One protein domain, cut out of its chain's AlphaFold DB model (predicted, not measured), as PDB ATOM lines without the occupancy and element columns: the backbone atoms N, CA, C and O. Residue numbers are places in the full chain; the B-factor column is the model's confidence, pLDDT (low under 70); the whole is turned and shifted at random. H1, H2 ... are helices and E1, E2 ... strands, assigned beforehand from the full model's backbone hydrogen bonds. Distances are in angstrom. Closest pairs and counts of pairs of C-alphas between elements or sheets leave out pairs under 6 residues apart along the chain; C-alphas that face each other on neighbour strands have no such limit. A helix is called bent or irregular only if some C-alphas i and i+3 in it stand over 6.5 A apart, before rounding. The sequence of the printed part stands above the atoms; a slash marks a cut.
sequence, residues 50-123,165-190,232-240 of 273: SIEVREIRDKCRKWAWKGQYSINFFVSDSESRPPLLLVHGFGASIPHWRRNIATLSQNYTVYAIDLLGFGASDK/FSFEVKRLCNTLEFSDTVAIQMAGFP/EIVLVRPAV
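This is residues 50 to 123, 165 to 190 and 232 to 240 of the 273 residues of a protein of Hevea brasiliensis (UniProt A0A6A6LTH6). A strongly twisted sheet of five strands makes the middle of the model, with helices H1 and H2 over one face and the long helix H3 over the other: three layers, helices on both faces of a sheet. The hairpin E1 and E2 makes one side of the sheet, and E5 is at the opposite edge. The printed part has 109 residues, in the order H1 E1 E2 E3 H2 E4 H3 E5; the sheet is mixed, ordered E1 E2 E4 E3 E5, and the class is mixed, helices and strands. The whole is compact, with a radius of gyration of the C-alphas of 13.4 A, and rounded, spanning 34 by 33 by 31 A.

Find C-alpha 53 at (-38.243, -25.238, -51.242), where H1, residues 53 to 59, begins and runs 10.1 A. E1 follows at residues 61 to 65, then E2 at residues 69 to 75, 19.2 A long. Read on to E3, residues 83 to 87, 13.1 A, and H2, residues 94 to 104, 13.9 A, which is irregular: C-alphas 96 and 99 are 7.6 A apart. E4 is residues 109 to 113, 13.3 A. After a cut, H3 runs 20.6 A over residues 165 to 178, and E5, residues 182 to 185, ends with C-alpha 185 at (-42.298, -28.696, -32.356).

Start at the hairpin E1 and E2, antiparallel, where N 63 and O 71 are 2.8 A apart. E2 is staggered, pairing with E1 over residues 69 to 73 and antiparallel with E4 over 73 to 75, where N 74 and O 112 are 2.8 A apart. E4 and E3 are parallel, with N 86 and O 111 at 2.7 A; E3 and E5 are parallel, with N 85 and O 182 at 2.8 A. E3, H2 and E4 form a strand-helix-strand unit, two parallel neighbour strands with a helix between, whose crossover is right-handed. H2 is on the sheet at a height of 9.3 A, along the strands; its closest C-alphas to E4, Ile 94 and Ala 112, are 5.9 A apart. H1 touches H2, about perpendicular at 84 degrees, the closest C-alphas, Val 53 and Pro 95, being 5.6 A apart. H3 is on the sheet at a height of 8.4 A, its closest C-alphas to E5, Cys 173 and Ala 183, 5.7 A apart; H2 and H3 are apart. Every O i to N i+4 pair is within hydrogen-bond range in H1, 9 of 10 in H3, and 2 of 7 in H2, which has 5 of 8 O i to N i+3 pairs within range.

Look for the two C-alphas farthest apart, Ser 80 and Pro 190, at 36.7 A. Residues 124 to 164 and 191 to 231 are not printed; each cut leaves a C-alpha gap of 12.2 A, from 123 to 165 and from 190 to 232. Of the links that are printed whole, none is long. The mean pLDDT of the printed part is 71.6; it is under 70 at residues 50, 79 to 80, 89, 170 to 190 and 232 to 240.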
ATOM      1  N   SER A  50     -37.878 -14.974 -49.154       64.12
ATOM      2  CA  SER A  50     -38.319 -16.314 -48.783       64.12
ATOM      3  C   SER A  50     -37.359 -17.331 -49.390       64.12
ATOM      4  O   SER A  50     -37.110 -17.298 -50.595       64.12
ATOM      5  N   ILE A  51     -36.808 -18.217 -48.563       80.00
ATOM      6  CA  ILE A  51     -36.008 -19.331 -49.063       80.00
ATOM      7  C   ILE A  51     -36.928 -20.285 -49.836       80.00
ATOM      8  O   ILE A  51     -38.027 -20.626 -49.381       80.00
ATOM      9  N   GLU A  52     -36.506 -20.675 -51.034       87.12
ATOM     10  CA  GLU A  52     -37.290 -21.571 -51.883       87.12
ATOM     11  C   GLU A  52     -37.190 -23.016 -51.389       87.12
ATOM     12  O   GLU A  52     -36.178 -23.442 -50.831       87.12
ATOM     13  N   VAL A  53     -38.228 -23.816 -51.643       84.62
ATOM     14  CA  VAL A  53     -38.243 -25.238 -51.242       84.62
ATOM     15  C   VAL A  53     -37.086 -26.017 -51.874       84.62
ATOM     16  O   VAL A  53     -36.537 -26.911 -51.235       84.62
ATOM     17  N   ARG A  54     -36.709 -25.679 -53.113       88.00
ATOM     18  CA  ARG A  54     -35.563 -26.297 -53.796       88.00
ATOM     19  C   ARG A  54     -34.254 -25.987 -53.078       88.00
ATOM     20  O   ARG A  54     -33.541 -26.913 -52.735       88.00
ATOM     21  N   GLU A  55     -34.022 -24.722 -52.730       88.75
ATOM     22  CA  GLU A  55     -32.816 -24.313 -52.001       88.75
ATOM     23  C   GLU A  55     -32.696 -25.026 -50.646       88.75
ATOM     24  O   GLU A  55     -31.613 -25.466 -50.268       88.75
ATOM     25  N   ILE A  56     -33.814 -25.198 -49.932       88.25
ATOM     26  CA  ILE A  56     -33.833 -25.990 -48.695       88.25
ATOM     27  C   ILE A  56     -33.399 -27.428 -48.967       88.25
ATOM     28  O   ILE A  56     -32.550 -27.943 -48.247       88.25
ATOM     29  N   ARG A  57     -33.979 -28.074 -49.985       89.44
ATOM     30  CA  ARG A  57     -33.675 -29.471 -50.329       89.44
ATOM     31  C   ARG A  57     -32.219 -29.656 -50.741       89.44
ATOM     32  O   ARG A  57     -31.619 -30.636 -50.323       89.44
ATOM     33  N   ASP A  58     -31.659 -28.712 -51.488       91.25
ATOM     34  CA  ASP A  58     -30.268 -28.767 -51.947       91.25
ATOM     35  C   ASP A  58     -29.274 -28.604 -50.784       91.25
ATOM     36  O   ASP A  58     -28.179 -29.161 -50.808       91.25
ATOM     37  N   LYS A  59     -29.667 -27.866 -49.737       89.69
ATOM     38  CA  LYS A  59     -28.890 -27.702 -48.498       89.69
ATOM     39  C   LYS A  59     -29.113 -28.824 -47.480       89.69
ATOM     40  O   LYS A  59     -28.422 -28.865 -46.457       89.69
ATOM     41  N   CYS A  60     -30.075 -29.713 -47.713       90.19
ATOM     42  CA  CYS A  60     -30.295 -30.846 -46.832       90.19
ATOM     43  C   CYS A  60     -29.133 -31.840 -46.932       90.19
ATOM     44  O   CYS A  60     -28.577 -32.105 -47.996       90.19
ATOM     45  N   ARG A  61     -28.789 -32.420 -45.789       88.19
ATOM     46  CA  ARG A  61     -27.778 -33.456 -45.624       88.19
ATOM     47  C   ARG A  61     -28.430 -34.695 -45.032       88.19
ATOM     48  O   ARG A  61     -29.491 -34.628 -44.414       88.19
ATOM     49  N   LYS A  62     -27.780 -35.835 -45.235       85.19
ATOM     50  CA  LYS A  62     -28.223 -37.119 -44.703       85.19
ATOM     51  C   LYS A  62     -27.289 -37.581 -43.607       85.19
ATOM     52  O   LYS A  62     -26.075 -37.419 -43.703       85.19
ATOM     53  N   TRP A  63     -27.871 -38.167 -42.579       82.44
ATOM     54  CA  TRP A  63     -27.161 -38.746 -41.460       82.44
ATOM     55  C   TRP A  63     -27.568 -40.215 -41.294       82.44
ATOM     56  O   TRP A  63     -28.749 -40.540 -41.314       82.44
ATOM     57  N   ALA A  64     -26.588 -41.109 -41.147       80.44
ATOM     58  CA  ALA A  64     -26.815 -42.533 -40.920       80.44
ATOM     59  C   ALA A  64     -27.067 -42.833 -39.429       80.44
ATOM     60  O   ALA A  64     -26.128 -43.055 -38.658       80.44
ATOM     61  N   TRP A  65     -28.331 -42.871 -39.008       78.19
ATOM     62  CA  TRP A  65     -28.711 -43.283 -37.654       78.19
ATOM     63  C   TRP A  65     -28.592 -44.799 -37.486       78.19
ATOM     64  O   TRP A  65     -29.058 -45.577 -38.327       78.19
ATOM     65  N   LYS A  66     -27.915 -45.222 -36.405       76.62
ATOM     66  CA  LYS A  66     -27.552 -46.624 -36.106       76.62
ATOM     67  C   LYS A  66     -26.873 -47.369 -37.273       76.62
ATOM     68  O   LYS A  66     -26.944 -48.596 -37.339       76.62
ATOM     69  N   GLY A  67     -26.268 -46.636 -38.215       75.31
ATOM     70  CA  GLY A  67     -25.705 -47.190 -39.453       75.31
ATOM     71  C   GLY A  67     -26.726 -47.862 -40.385       75.31
ATOM     72  O   GLY A  67     -26.317 -48.539 -41.322       75.31
ATOM     73  N   GLN A  68     -28.028 -47.709 -40.124       80.62
ATOM     74  CA  GLN A  68     -29.104 -48.438 -40.808       80.62
ATOM     75  C   GLN A  68     -30.069 -47.510 -41.541       80.62
ATOM     76  O   GLN A  68     -30.525 -47.863 -42.623       80.62
ATOM     77  N   TYR A  69     -30.357 -46.331 -40.981       81.38
ATOM     78  CA  TYR A  69     -31.358 -45.420 -41.531       81.38
ATOM     79  C   TYR A  69     -30.747 -44.075 -41.913       81.38
ATOM     80  O   TYR A  69     -30.027 -43.459 -41.129       81.38
ATOM     81  N   SER A  70     -31.074 -43.588 -43.102       86.50
ATOM     82  CA  SER A  70     -30.751 -42.253 -43.590       86.50
ATOM     83  C   SER A  70     -31.781 -41.236 -43.084       86.50
ATOM     84  O   SER A  70     -32.907 -41.170 -43.577       86.50
ATOM     85  N   ILE A  71     -31.365 -40.378 -42.160       84.19
ATOM     86  CA  ILE A  71     -32.136 -39.258 -41.623       84.19
ATOM     87  C   ILE A  71     -31.773 -37.971 -42.359       84.19
ATOM     88  O   ILE A  71     -30.607 -37.581 -42.417       84.19
ATOM     89  N   ASN A  72     -32.772 -37.297 -42.915       90.38
ATOM     90  CA  ASN A  72     -32.608 -36.033 -43.607       90.38
ATOM     91  C   ASN A  72     -32.655 -34.856 -42.621       90.38
ATOM     92  O   ASN A  72     -33.552 -34.762 -41.781       90.38
ATOM     93  N   PHE A  73     -31.700 -33.939 -42.732       88.06
ATOM     94  CA  PHE A  73     -31.631 -32.746 -41.896       88.06
ATOM     95  C   PHE A  73     -31.096 -31.543 -42.674       88.06
ATOM     96  O   PHE A  73     -30.387 -31.674 -43.663       88.06
ATOM     97  N   PHE A  74     -31.422 -30.347 -42.212       89.38
ATOM     98  CA  PHE A  74     -31.019 -29.068 -42.779       89.38
ATOM     99  C   PHE A  74     -30.268 -28.254 -41.729       89.38
ATOM    100  O   PHE A  74     -30.597 -28.318 -40.543       89.38
ATOM    101  N   VAL A  75     -29.300 -27.451 -42.176       85.75
ATOM    102  CA  VAL A  75     -28.597 -26.469 -41.342       85.75
ATOM    103  C   VAL A  75     -28.495 -25.155 -42.107       85.75
ATOM    104  O   VAL A  75     -28.105 -25.147 -43.272       85.75
ATOM    105  N   SER A  76     -28.838 -24.043 -41.461       85.44
ATOM    106  CA  SER A  76     -28.635 -22.704 -42.028       85.44
ATOM    107  C   SER A  76     -27.163 -22.286 -41.981       85.44
ATOM    108  O   SER A  76     -26.473 -22.616 -41.023       85.44
ATOM    109  N   ASP A  77     -26.732 -21.439 -42.915       79.56
ATOM    110  CA  ASP A  77     -25.326 -21.051 -43.153       79.56
ATOM    111  C   ASP A  77     -24.616 -20.291 -42.002       79.56
ATOM    112  O   ASP A  77     -23.484 -19.845 -42.148       79.56
ATOM    113  N   SER A  78     -25.273 -20.053 -40.866       70.00
ATOM    114  CA  SER A  78     -24.787 -19.152 -39.813       70.00
ATOM    115  C   SER A  78     -24.371 -19.888 -38.546       70.00
ATOM    116  O   SER A  78     -25.068 -19.786 -37.551       70.00
ATOM    117  N   GLU A  79     -23.228 -20.575 -38.564       64.69
ATOM    118  CA  GLU A  79     -22.738 -21.428 -37.459       64.69
ATOM    119  C   GLU A  79     -22.342 -20.673 -36.173       64.69
ATOM    120  O   GLU A  79     -22.187 -21.275 -35.115       64.69
ATOM    121  N   SER A  80     -22.206 -19.344 -36.223       69.19
ATOM    122  CA  SER A  80     -21.779 -18.526 -35.077       69.19
ATOM    123  C   SER A  80     -22.923 -18.096 -34.147       69.19
ATOM    124  O   SER A  80     -22.719 -17.245 -33.278       69.19
ATOM    125  N   ARG A  81     -24.149 -18.587 -34.369       75.06
ATOM    126  CA  ARG A  81     -25.353 -18.174 -33.630       75.06
ATOM    127  C   ARG A  81     -25.850 -19.286 -32.700       75.06
ATOM    128  O   ARG A  81     -25.570 -20.459 -32.952       75.06
ATOM    129  N   PRO A  82     -26.625 -18.960 -31.647       74.00
ATOM    130  CA  PRO A  82     -27.210 -19.982 -30.785       74.00
ATOM    131  C   PRO A  82     -28.017 -20.992 -31.611       74.00
ATOM    132  O   PRO A  82     -28.747 -20.580 -32.517       74.00
ATOM    133  N   PRO A  83     -27.881 -22.295 -31.347       74.38
ATOM    134  CA  PRO A  83     -28.539 -23.303 -32.155       74.38
ATOM    135  C   PRO A  83     -30.033 -23.413 -31.821       74.38
ATOM    136  O   PRO A  83     -30.454 -23.298 -30.668       74.38
ATOM    137  N   LEU A  84     -30.837 -23.640 -32.855       76.81
ATOM    138  CA  LEU A  84     -32.288 -23.794 -32.791       76.81
ATOM    139  C   LEU A  84     -32.681 -25.024 -33.604       76.81
ATOM    140  O   LEU A  84     -32.440 -25.043 -34.807       76.81
ATOM    141  N   LEU A  85     -33.292 -26.025 -32.975       79.19
ATOM    142  CA  LEU A  85     -33.767 -27.236 -33.641       79.19
ATOM    143  C   LEU A  85     -35.264 -27.129 -33.958       79.19
ATOM    144  O   LEU A  85     -36.090 -26.877 -33.085       79.19
ATOM    145  N   LEU A  86     -35.627 -27.352 -35.214       82.00
ATOM    146  CA  LEU A  86     -37.004 -27.424 -35.681       82.00
ATOM    147  C   LEU A  86     -37.382 -28.889 -35.896       82.00
ATOM    148  O   LEU A  86     -36.811 -29.568 -36.754       82.00
ATOM    149  N   VAL A  87     -38.368 -29.353 -35.133       80.31
ATOM    150  CA  VAL A  87     -38.914 -30.708 -35.223       80.31
ATOM    151  C   VAL A  87     -40.327 -30.601 -35.781       80.31
ATOM    152  O   VAL A  87     -41.192 -29.920 -35.231       80.31
ATOM    153  N   HIS A  88     -40.580 -31.220 -36.927       78.50
ATOM    154  CA  HIS A  88     -41.925 -31.204 -37.493       78.50
ATOM    155  C   HIS A  88     -42.826 -32.243 -36.797       78.50
ATOM    156  O   HIS A  88     -42.344 -33.227 -36.245       78.50
ATOM    157  N   GLY A  89     -44.142 -32.033 -36.849       69.44
ATOM    158  CA  GLY A  89     -45.139 -33.016 -36.416       69.44
ATOM    159  C   GLY A  89     -45.604 -33.927 -37.554       69.44
ATOM    160  O   GLY A  89     -45.037 -33.927 -38.650       69.44
ATOM    161  N   PHE A  90     -46.671 -34.686 -37.311       71.50
ATOM    162  CA  PHE A  90     -47.265 -35.582 -38.304       71.50
ATOM    163  C   PHE A  90     -47.639 -34.860 -39.613       71.50
ATOM    164  O   PHE A  90     -48.178 -33.753 -39.599       71.50
ATOM    165  N   GLY A  91     -47.364 -35.502 -40.752       72.12
ATOM    166  CA  GLY A  91     -47.731 -35.006 -42.084       72.12
ATOM    167  C   GLY A  91     -46.889 -33.832 -42.602       72.12
ATOM    168  O   GLY A  91     -47.164 -33.323 -43.687       72.12
ATOM    169  N   ALA A  92     -45.861 -33.416 -41.861       80.94
ATOM    170  CA  ALA A  92     -44.952 -32.339 -42.236       80.94
ATOM    171  C   ALA A  92     -43.532 -32.862 -42.548       80.94
ATOM    172  O   ALA A  92     -43.252 -34.057 -42.508       80.94
ATOM    173  N   SER A  93     -42.659 -31.944 -42.959       86.00
ATOM    174  CA  SER A  93     -41.246 -32.161 -43.313       86.00
ATOM    175  C   SER A  93     -40.516 -30.816 -43.335       86.00
ATOM    176  O   SER A  93     -41.172 -29.767 -43.335       86.00
ATOM    177  N   ILE A  94     -39.186 -30.818 -43.416       87.31
ATOM    178  CA  ILE A  94     -38.324 -29.622 -43.388       87.31
ATOM    179  C   ILE A  94     -38.833 -28.452 -44.266       87.31
ATOM    180  O   ILE A  94     -38.886 -27.328 -43.759       87.31
ATOM    181  N   PRO A  95     -39.279 -28.640 -45.529       88.12
ATOM    182  CA  PRO A  95     -39.779 -27.541 -46.369       88.12
ATOM    183  C   PRO A  95     -40.964 -26.743 -45.803       88.12
ATOM    184  O   PRO A  95     -41.217 -25.610 -46.233       88.12
ATOM    185  N   HIS A  96     -41.705 -27.303 -44.845       84.50
ATOM    186  CA  HIS A  96     -42.795 -26.592 -44.173       84.50
ATOM    187  C   HIS A  96     -42.273 -25.394 -43.372       84.50
ATOM    188  O   HIS A  96     -42.957 -24.378 -43.278       84.50
ATOM    189  N   TRP A  97     -41.020 -25.451 -42.922       84.75
ATOM    190  CA  TRP A  97     -40.361 -24.376 -42.191       84.75
ATOM    191  C   TRP A  97     -39.808 -23.256 -43.074       84.75
ATOM    192  O   TRP A  97     -39.220 -22.320 -42.543       84.75
ATOM    193  N   ARG A  98     -39.989 -23.279 -44.402       85.75
ATOM    194  CA  ARG A  98     -39.379 -22.289 -45.320       85.75
ATOM    195  C   ARG A  98     -39.626 -20.825 -44.938       85.75
ATOM    196  O   ARG A  98     -38.742 -19.988 -45.079       85.75
ATOM    197  N   ARG A  99     -40.813 -20.509 -44.409       79.88
ATOM    198  CA  ARG A  99     -41.164 -19.147 -43.964       79.88
ATOM    199  C   ARG A  99     -40.539 -18.802 -42.606       79.88
ATOM    200  O   ARG A  99     -40.301 -17.634 -42.324       79.88
ATOM    201  N   ASN A 100     -40.250 -19.808 -41.785       83.94
ATOM    202  CA  ASN A 100     -39.653 -19.661 -40.460       83.94
ATOM    203  C   ASN A 100     -38.123 -19.599 -40.536       83.94
ATOM    204  O   ASN A 100     -37.528 -18.736 -39.901       83.94
ATOM    205  N   ILE A 101     -37.491 -20.461 -41.344       84.56
ATOM    206  CA  ILE A 101     -36.027 -20.556 -41.492       84.56
ATOM    207  C   ILE A 101     -35.430 -19.193 -41.861       84.56
ATOM    208  O   ILE A 101     -34.469 -18.764 -41.227       84.56
ATOM    209  N   ALA A 102     -36.020 -18.478 -42.825       83.44
ATOM    210  CA  ALA A 102     -35.519 -17.171 -43.263       83.44
ATOM    211  C   ALA A 102     -35.481 -16.129 -42.127       83.44
ATOM    212  O   ALA A 102     -34.538 -15.349 -42.025       83.44
ATOM    213  N   THR A 103     -36.478 -16.136 -41.242       82.50
ATOM    214  CA  THR A 103     -36.563 -15.195 -40.115       82.50
ATOM    215  C   THR A 103     -35.710 -15.648 -38.934       82.50
ATOM    216  O   THR A 103     -34.975 -14.854 -38.352       82.50
ATOM    217  N   LEU A 104     -35.770 -16.934 -38.584       82.50
ATOM    218  CA  LEU A 104     -35.069 -17.492 -37.429       82.50
ATOM    219  C   LEU A 104     -33.549 -17.505 -37.632       82.50
ATOM    220  O   LEU A 104     -32.804 -17.228 -36.693       82.50
ATOM    221  N   SER A 105     -33.086 -17.730 -38.864       84.75
ATOM    222  CA  SER A 105     -31.656 -17.748 -39.205       84.75
ATOM    223  C   SER A 105     -30.944 -16.407 -39.005       84.75
ATOM    224  O   SER A 105     -29.718 -16.379 -38.903       84.75
ATOM    225  N   GLN A 106     -31.677 -15.295 -38.874       83.75
ATOM    226  CA  GLN A 106     -31.083 -14.000 -38.523       83.75
ATOM    227  C   GLN A 106     -30.439 -13.998 -37.137       83.75
ATOM    228  O   GLN A 106     -29.445 -13.306 -36.923       83.75
ATOM    229  N   ASN A 107     -31.017 -14.763 -36.209       79.56
ATOM    230  CA  ASN A 107     -30.673 -14.725 -34.789       79.56
ATOM    231  C   ASN A 107     -30.157 -16.072 -34.270       79.56
ATOM    232  O   ASN A 107     -29.503 -16.097 -33.231       79.56
ATOM    233  N   TYR A 108     -30.386 -17.164 -35.008       79.94
ATOM    234  CA  TYR A 108     -30.053 -18.529 -34.610       79.94
ATOM    235  C   TYR A 108     -29.358 -19.308 -35.729       79.94
ATOM    236  O   TYR A 108     -29.554 -19.023 -36.909       79.94
ATOM    237  N   THR A 109     -28.589 -20.329 -35.352       81.12
ATOM    238  CA  THR A 109     -28.191 -21.404 -36.267       81.12
ATOM    239  C   THR A 109     -29.360 -22.376 -36.335       81.12
ATOM    240  O   THR A 109     -29.611 -23.110 -35.380       81.12
ATOM    241  N   VAL A 110     -30.126 -22.344 -37.421       84.06
ATOM    242  CA  VAL A 110     -31.343 -23.150 -37.555       84.06
ATOM    243  C   VAL A 110     -30.993 -24.537 -38.072       84.06
ATOM    244  O   VAL A 110     -30.492 -24.681 -39.186       84.06
ATOM    245  N   TYR A 111     -31.318 -25.541 -37.273       84.25
ATOM    246  CA  TYR A 111     -31.342 -26.949 -37.624       84.25
ATOM    247  C   TYR A 111     -32.792 -27.359 -37.859       84.25
ATOM    248  O   TYR A 111     -33.674 -26.963 -37.103       84.25
ATOM    249  N   ALA A 112     -33.060 -28.159 -38.881       86.88
ATOM    250  CA  ALA A 112     -34.368 -28.780 -39.067       86.88
ATOM    251  C   ALA A 112     -34.178 -30.248 -39.428       86.88
ATOM    252  O   ALA A 112     -33.257 -30.572 -40.172       86.88
ATOM    253  N   ILE A 113     -35.022 -31.130 -38.906       82.81
ATOM    254  CA  ILE A 113     -34.890 -32.577 -39.100       82.81
ATOM    255  C   ILE A 113     -36.185 -33.157 -39.655       82.81
ATOM    256  O   ILE A 113     -37.268 -32.768 -39.216       82.81
ATOM    257  N   ASP A 114     -36.069 -34.072 -40.614       84.69
ATOM    258  CA  ASP A 114     -37.161 -34.952 -41.010       84.69
ATOM    259  C   ASP A 114     -37.143 -36.179 -40.092       84.69
ATOM    260  O   ASP A 114     -36.166 -36.933 -40.062       84.69
ATOM    261  N   LEU A 115     -38.222 -36.397 -39.345       83.19
ATOM    262  CA  LEU A 115     -38.359 -37.570 -38.487       83.19
ATOM    263  C   LEU A 115     -38.319 -38.865 -39.316       83.19
ATOM    264  O   LEU A 115     -38.745 -38.877 -40.473       83.19
ATOM    265  N   LEU A 116     -37.831 -39.966 -38.730       83.12
ATOM    266  CA  LEU A 116     -37.860 -41.272 -39.395       83.12
ATOM    267  C   LEU A 116     -39.304 -41.609 -39.802       83.12
ATOM    268  O   LEU A 116     -40.231 -41.493 -39.001       83.12
ATOM    269  N   GLY A 117     -39.499 -41.987 -41.065       84.06
ATOM    270  CA  GLY A 117     -40.818 -42.163 -41.666       84.06
ATOM    271  C   GLY A 117     -41.371 -40.957 -42.431       84.06
ATOM    272  O   GLY A 117     -42.393 -41.097 -43.102       84.06
ATOM    273  N   PHE A 118     -40.713 -39.795 -42.392       84.06
ATOM    274  CA  PHE A 118     -41.198 -38.561 -43.022       84.06
ATOM    275  C   PHE A 118     -40.187 -37.926 -43.972       84.06
ATOM    276  O   PHE A 118     -39.002 -38.244 -43.980       84.06
ATOM    277  N   GLY A 119     -40.687 -37.003 -44.799       87.94
ATOM    278  CA  GLY A 119     -39.862 -36.181 -45.680       87.94
ATOM    279  C   GLY A 119     -38.899 -37.005 -46.532       87.94
ATOM    280  O   GLY A 119     -39.302 -38.002 -47.141       87.94
ATOM    281  N   ALA A 120     -37.636 -36.588 -46.573       88.75
ATOM    282  CA  ALA A 120     -36.575 -37.310 -47.275       88.75
ATOM    283  C   ALA A 120     -35.779 -38.275 -46.371       88.75
ATOM    284  O   ALA A 120     -34.768 -38.826 -46.818       88.75
ATOM    285  N   SER A 121     -36.234 -38.493 -45.131       86.81
ATOM    286  CA  SER A 121     -35.747 -39.574 -44.272       86.81
ATOM    287  C   SER A 121     -36.300 -40.929 -44.722       86.81
ATOM    288  O   SER A 121     -37.325 -41.019 -45.420       86.81
ATOM    289  N   ASP A 122     -35.610 -41.986 -44.304       86.75
ATOM    290  CA  ASP A 122     -36.006 -43.367 -44.563       86.75
ATOM    291  C   ASP A 122     -37.375 -43.696 -43.968       86.75
ATOM    292  O   ASP A 122     -37.820 -43.098 -42.987       86.75
ATOM    293  N   LYS A 123     -38.058 -44.659 -44.592       87.00
ATOM    294  CA  LYS A 123     -39.426 -45.074 -44.257       87.00
ATOM    295  C   LYS A 123     -39.446 -46.577 -43.984       87.00
ATOM    296  O   LYS A 123     -39.643 -47.348 -44.927       87.00
ATOM    297  N   PHE A 165     -36.440 -43.810 -32.254       75.62
ATOM    298  CA  PHE A 165     -35.977 -42.547 -32.826       75.62
ATOM    299  C   PHE A 165     -36.839 -41.362 -32.376       75.62
ATOM    300  O   PHE A 165     -36.321 -40.346 -31.913       75.62
ATOM    301  N   SER A 166     -38.168 -41.496 -32.461       72.06
ATOM    302  CA  SER A 166     -39.098 -40.454 -32.002       72.06
ATOM    303  C   SER A 166     -38.906 -40.142 -30.514       72.06
ATOM    304  O   SER A 166     -38.880 -38.975 -30.113       72.06
ATOM    305  N   PHE A 167     -38.695 -41.171 -29.687       71.69
ATOM    306  CA  PHE A 167     -38.423 -40.990 -28.264       71.69
ATOM    307  C   PHE A 167     -37.082 -40.300 -28.003       71.69
ATOM    308  O   PHE A 167     -37.032 -39.401 -27.170       71.69
ATOM    309  N   GLU A 168     -36.014 -40.670 -28.712       72.00
ATOM    310  CA  GLU A 168     -34.706 -40.012 -28.597       72.00
ATOM    311  C   GLU A 168     -34.803 -38.522 -28.943       72.00
ATOM    312  O   GLU A 168     -34.292 -37.689 -28.193       72.00
ATOM    313  N   VAL A 169     -35.546 -38.163 -29.996       70.25
ATOM    314  CA  VAL A 169     -35.779 -36.760 -30.376       70.25
ATOM    315  C   VAL A 169     -36.594 -36.011 -29.316       70.25
ATOM    316  O   VAL A 169     -36.212 -34.911 -28.925       70.25
ATOM    317  N   LYS A 170     -37.673 -36.595 -28.780       67.25
ATOM    318  CA  LYS A 170     -38.462 -35.954 -27.706       67.25
ATOM    319  C   LYS A 170     -37.694 -35.837 -26.407       67.25
ATOM    320  O   LYS A 170     -37.767 -34.817 -25.726       67.25
ATOM    321  N   ARG A 171     -36.945 -36.880 -26.055       66.12
ATOM    322  CA  ARG A 171     -36.062 -36.879 -24.894       66.12
ATOM    323  C   ARG A 171     -35.014 -35.796 -25.053       66.12
ATOM    324  O   ARG A 171     -34.764 -35.106 -24.074       66.12
ATOM    325  N   LEU A 172     -34.447 -35.615 -26.242       63.94
ATOM    326  CA  LEU A 172     -33.596 -34.473 -26.534       63.94
ATOM    327  C   LEU A 172     -34.355 -33.175 -26.294       63.94
ATOM    328  O   LEU A 172     -33.937 -32.437 -25.421       63.94
ATOM    329  N   CYS A 173     -35.496 -32.929 -26.936       62.59
ATOM    330  CA  CYS A 173     -36.271 -31.700 -26.719       62.59
ATOM    331  C   CYS A 173     -36.534 -31.400 -25.227       62.59
ATOM    332  O   CYS A 173     -36.324 -30.271 -24.797       62.59
ATOM    333  N   ASN A 174     -36.886 -32.415 -24.433       57.75
ATOM    334  CA  ASN A 174     -37.157 -32.279 -22.997       57.75
ATOM    335  C   ASN A 174     -35.884 -32.163 -22.139       57.75
ATOM    336  O   ASN A 174     -35.872 -31.483 -21.122       57.75
ATOM    337  N   THR A 175     -34.788 -32.826 -22.516       52.34
ATOM    338  CA  THR A 175     -33.496 -32.713 -21.807       52.34
ATOM    339  C   THR A 175     -32.833 -31.372 -22.117       52.34
ATOM    340  O   THR A 175     -32.152 -30.790 -21.273       52.34
ATOM    341  N   LEU A 176     -33.080 -30.851 -23.318       49.88
ATOM    342  CA  LEU A 176     -32.658 -29.533 -23.772       49.88
ATOM    343  C   LEU A 176     -33.409 -28.397 -23.056       49.88
ATOM    344  O   LEU A 176     -32.901 -27.280 -23.052       49.88
ATOM    345  N   GLU A 177     -34.513 -28.659 -22.338       39.62
ATOM    346  CA  GLU A 177     -35.099 -27.672 -21.408       39.62
ATOM    347  C   GLU A 177     -34.113 -27.252 -20.302       39.62
ATOM    348  O   GLU A 177     -34.200 -26.140 -19.783       39.62
ATOM    349  N   PHE A 178     -33.133 -28.103 -19.980       33.56
ATOM    350  CA  PHE A 178     -32.050 -27.793 -19.042       33.56
ATOM    351  C   PHE A 178     -30.745 -27.360 -19.726       33.56
ATOM    352  O   PHE A 178     -29.794 -26.995 -19.033       33.56
ATOM    353  N   SER A 179     -30.667 -27.389 -21.062       40.81
ATOM    354  CA  SER A 179     -29.442 -27.098 -21.808       40.81
ATOM    355  C   SER A 179     -29.733 -26.312 -23.081       40.81
ATOM    356  O   SER A 179     -30.067 -26.889 -24.108       40.81
ATOM    357  N   ASP A 180     -29.524 -24.998 -22.992       48.09
ATOM    358  CA  ASP A 180     -28.969 -24.075 -23.993       48.09
ATOM    359  C   ASP A 180     -29.444 -24.091 -25.469       48.09
ATOM    360  O   ASP A 180     -28.938 -23.312 -26.282       48.09
ATOM    361  N   THR A 181     -30.426 -24.915 -25.823       46.47
ATOM    362  CA  THR A 181     -30.934 -25.167 -27.175       46.47
ATOM    363  C   THR A 181     -32.441 -25.014 -27.174       46.47
ATOM    364  O   THR A 181     -33.126 -25.538 -26.302       46.47
ATOM    365  N   VAL A 182     -32.974 -24.337 -28.184       53.53
ATOM    366  CA  VAL A 182     -34.422 -24.203 -28.352       53.53
ATOM    367  C   VAL A 182     -34.905 -25.268 -29.337       53.53
ATOM    368  O   VAL A 182     -34.342 -25.394 -30.424       53.53
ATOM    369  N   ALA A 183     -35.934 -26.031 -28.965       53.69
ATOM    370  CA  ALA A 183     -36.633 -26.945 -29.861       53.69
ATOM    371  C   ALA A 183     -38.039 -26.405 -30.154       53.69
ATOM    372  O   ALA A 183     -38.787 -26.101 -29.228       53.69
ATOM    373  N   ILE A 184     -38.407 -26.276 -31.432       57.25
ATOM    374  CA  ILE A 184     -39.768 -25.896 -31.836       57.25
ATOM    375  C   ILE A 184     -40.424 -27.114 -32.469       57.25
ATOM    376  O   ILE A 184     -39.991 -27.560 -33.535       57.25
ATOM    377  N   GLN A 185     -41.471 -27.623 -31.822       55.81
ATOM    378  CA  GLN A 185     -42.298 -28.696 -32.356       55.81
ATOM    379  C   GLN A 185     -43.582 -28.119 -32.954       55.81
ATOM    380  O   GLN A 185     -44.321 -27.396 -32.289       55.81
ATOM    381  N   MET A 186     -43.893 -28.468 -34.203       54.38
ATOM    382  CA  MET A 186     -45.272 -28.325 -34.683       54.38
ATOM    383  C   MET A 186     -46.104 -29.416 -34.016       54.38
ATOM    384  O   MET A 186     -46.092 -30.561 -34.466       54.38
ATOM    385  N   ALA A 187     -46.796 -29.080 -32.929       42.06
ATOM    386  CA  ALA A 187     -47.815 -29.962 -32.383       42.06
ATOM    387  C   ALA A 187     -48.888 -30.182 -33.461       42.06
ATOM    388  O   ALA A 187     -49.409 -29.228 -34.045       42.06
ATOM    389  N   GLY A 188     -49.175 -31.450 -33.761       39.28
ATOM    390  CA  GLY A 188     -50.321 -31.811 -34.583       39.28
ATOM    391  C   GLY A 188     -51.603 -31.235 -33.977       39.28
ATOM    392  O   GLY A 188     -51.709 -31.069 -32.765       39.28
ATOM    393  N   PHE A 189     -52.551 -30.892 -34.846       30.41
ATOM    394  CA  PHE A 189     -53.852 -30.325 -34.500       30.41
ATOM    395  C   PHE A 189     -54.513 -31.012 -33.288       30.41
ATOM    396  O   PHE A 189     -54.480 -32.242 -33.204       30.41
ATOM    397  N   PRO A 190     -55.204 -30.268 -32.401       32.19
ATOM    398  CA  PRO A 190     -56.124 -30.891 -31.462       32.19
ATOM    399  C   PRO A 190     -57.252 -31.568 -32.254       32.19
ATOM    400  O   PRO A 190     -57.987 -30.917 -33.000       32.19
ATOM    401  N   GLU A 232     -47.381 -23.591 -30.990       31.83
ATOM    402  CA  GLU A 232     -46.808 -23.223 -29.693       31.83
ATOM    403  C   GLU A 232     -45.288 -23.059 -29.857       31.83
ATOM    404  O   GLU A 232     -44.595 -23.954 -30.336       31.83
ATOM    405  N   ILE A 233     -44.779 -21.869 -29.538       34.16
ATOM    406  CA  ILE A 233     -43.364 -21.512 -29.659       34.16
ATOM    407  C   ILE A 233     -42.834 -21.345 -28.236       34.16
ATOM    408  O   ILE A 233     -43.161 -20.366 -27.566       34.16
ATOM    409  N   VAL A 234     -42.014 -22.287 -27.776       32.97
ATOM    410  CA  VAL A 234     -41.330 -22.197 -26.478       32.97
ATOM    411  C   VAL A 234     -39.913 -21.665 -26.725       32.97
ATOM    412  O   VAL A 234     -39.165 -22.239 -27.509       32.97
ATOM    413  N   LEU A 235     -39.554 -20.527 -26.116       31.14
ATOM    414  CA  LEU A 235     -38.261 -19.837 -26.290       31.14
ATOM    415  C   LEU A 235     -37.517 -19.755 -24.951       31.14
ATOM    416  O   LEU A 235     -38.056 -19.191 -24.000       31.14
ATOM    417  N   VAL A 236     -36.264 -20.222 -24.883       28.73
ATOM    418  CA  VAL A 236     -35.395 -20.114 -23.685       28.73
ATOM    419  C   VAL A 236     -33.930 -19.789 -24.095       28.73
ATOM    420  O   VAL A 236     -33.549 -20.039 -25.235       28.73
ATOM    421  N   ARG A 237     -33.113 -19.152 -23.226       32.78
ATOM    422  CA  ARG A 237     -31.726 -18.630 -23.470       32.78
ATOM    423  C   ARG A 237     -30.730 -19.084 -22.346       32.78
ATOM    424  O   ARG A 237     -31.225 -19.175 -21.226       32.78
ATOM    425  N   PRO A 238     -29.368 -19.032 -22.473       42.00
ATOM    426  CA  PRO A 238     -28.443 -19.680 -23.450       42.00
ATOM    427  C   PRO A 238     -27.045 -20.191 -22.907       42.00
ATOM    428  O   PRO A 238     -26.570 -19.675 -21.896       42.00
ATOM    429  N   ALA A 239     -26.313 -21.026 -23.701       32.16
ATOM    430  CA  ALA A 239     -24.828 -21.115 -23.906       32.16
ATOM    431  C   ALA A 239     -24.387 -22.077 -25.075       32.16
ATOM    432  O   ALA A 239     -25.004 -23.085 -25.371       32.16
ATOM    433  N   VAL A 240     -23.300 -21.775 -25.803       37.72
ATOM    434  CA  VAL A 240     -23.228 -21.912 -27.287       37.72
ATOM    435  C   VAL A 240     -22.671 -23.225 -27.908       37.72
ATOM    436  O   VAL A 240     -22.762 -23.384 -29.118       37.72
TER     437      VAL A 240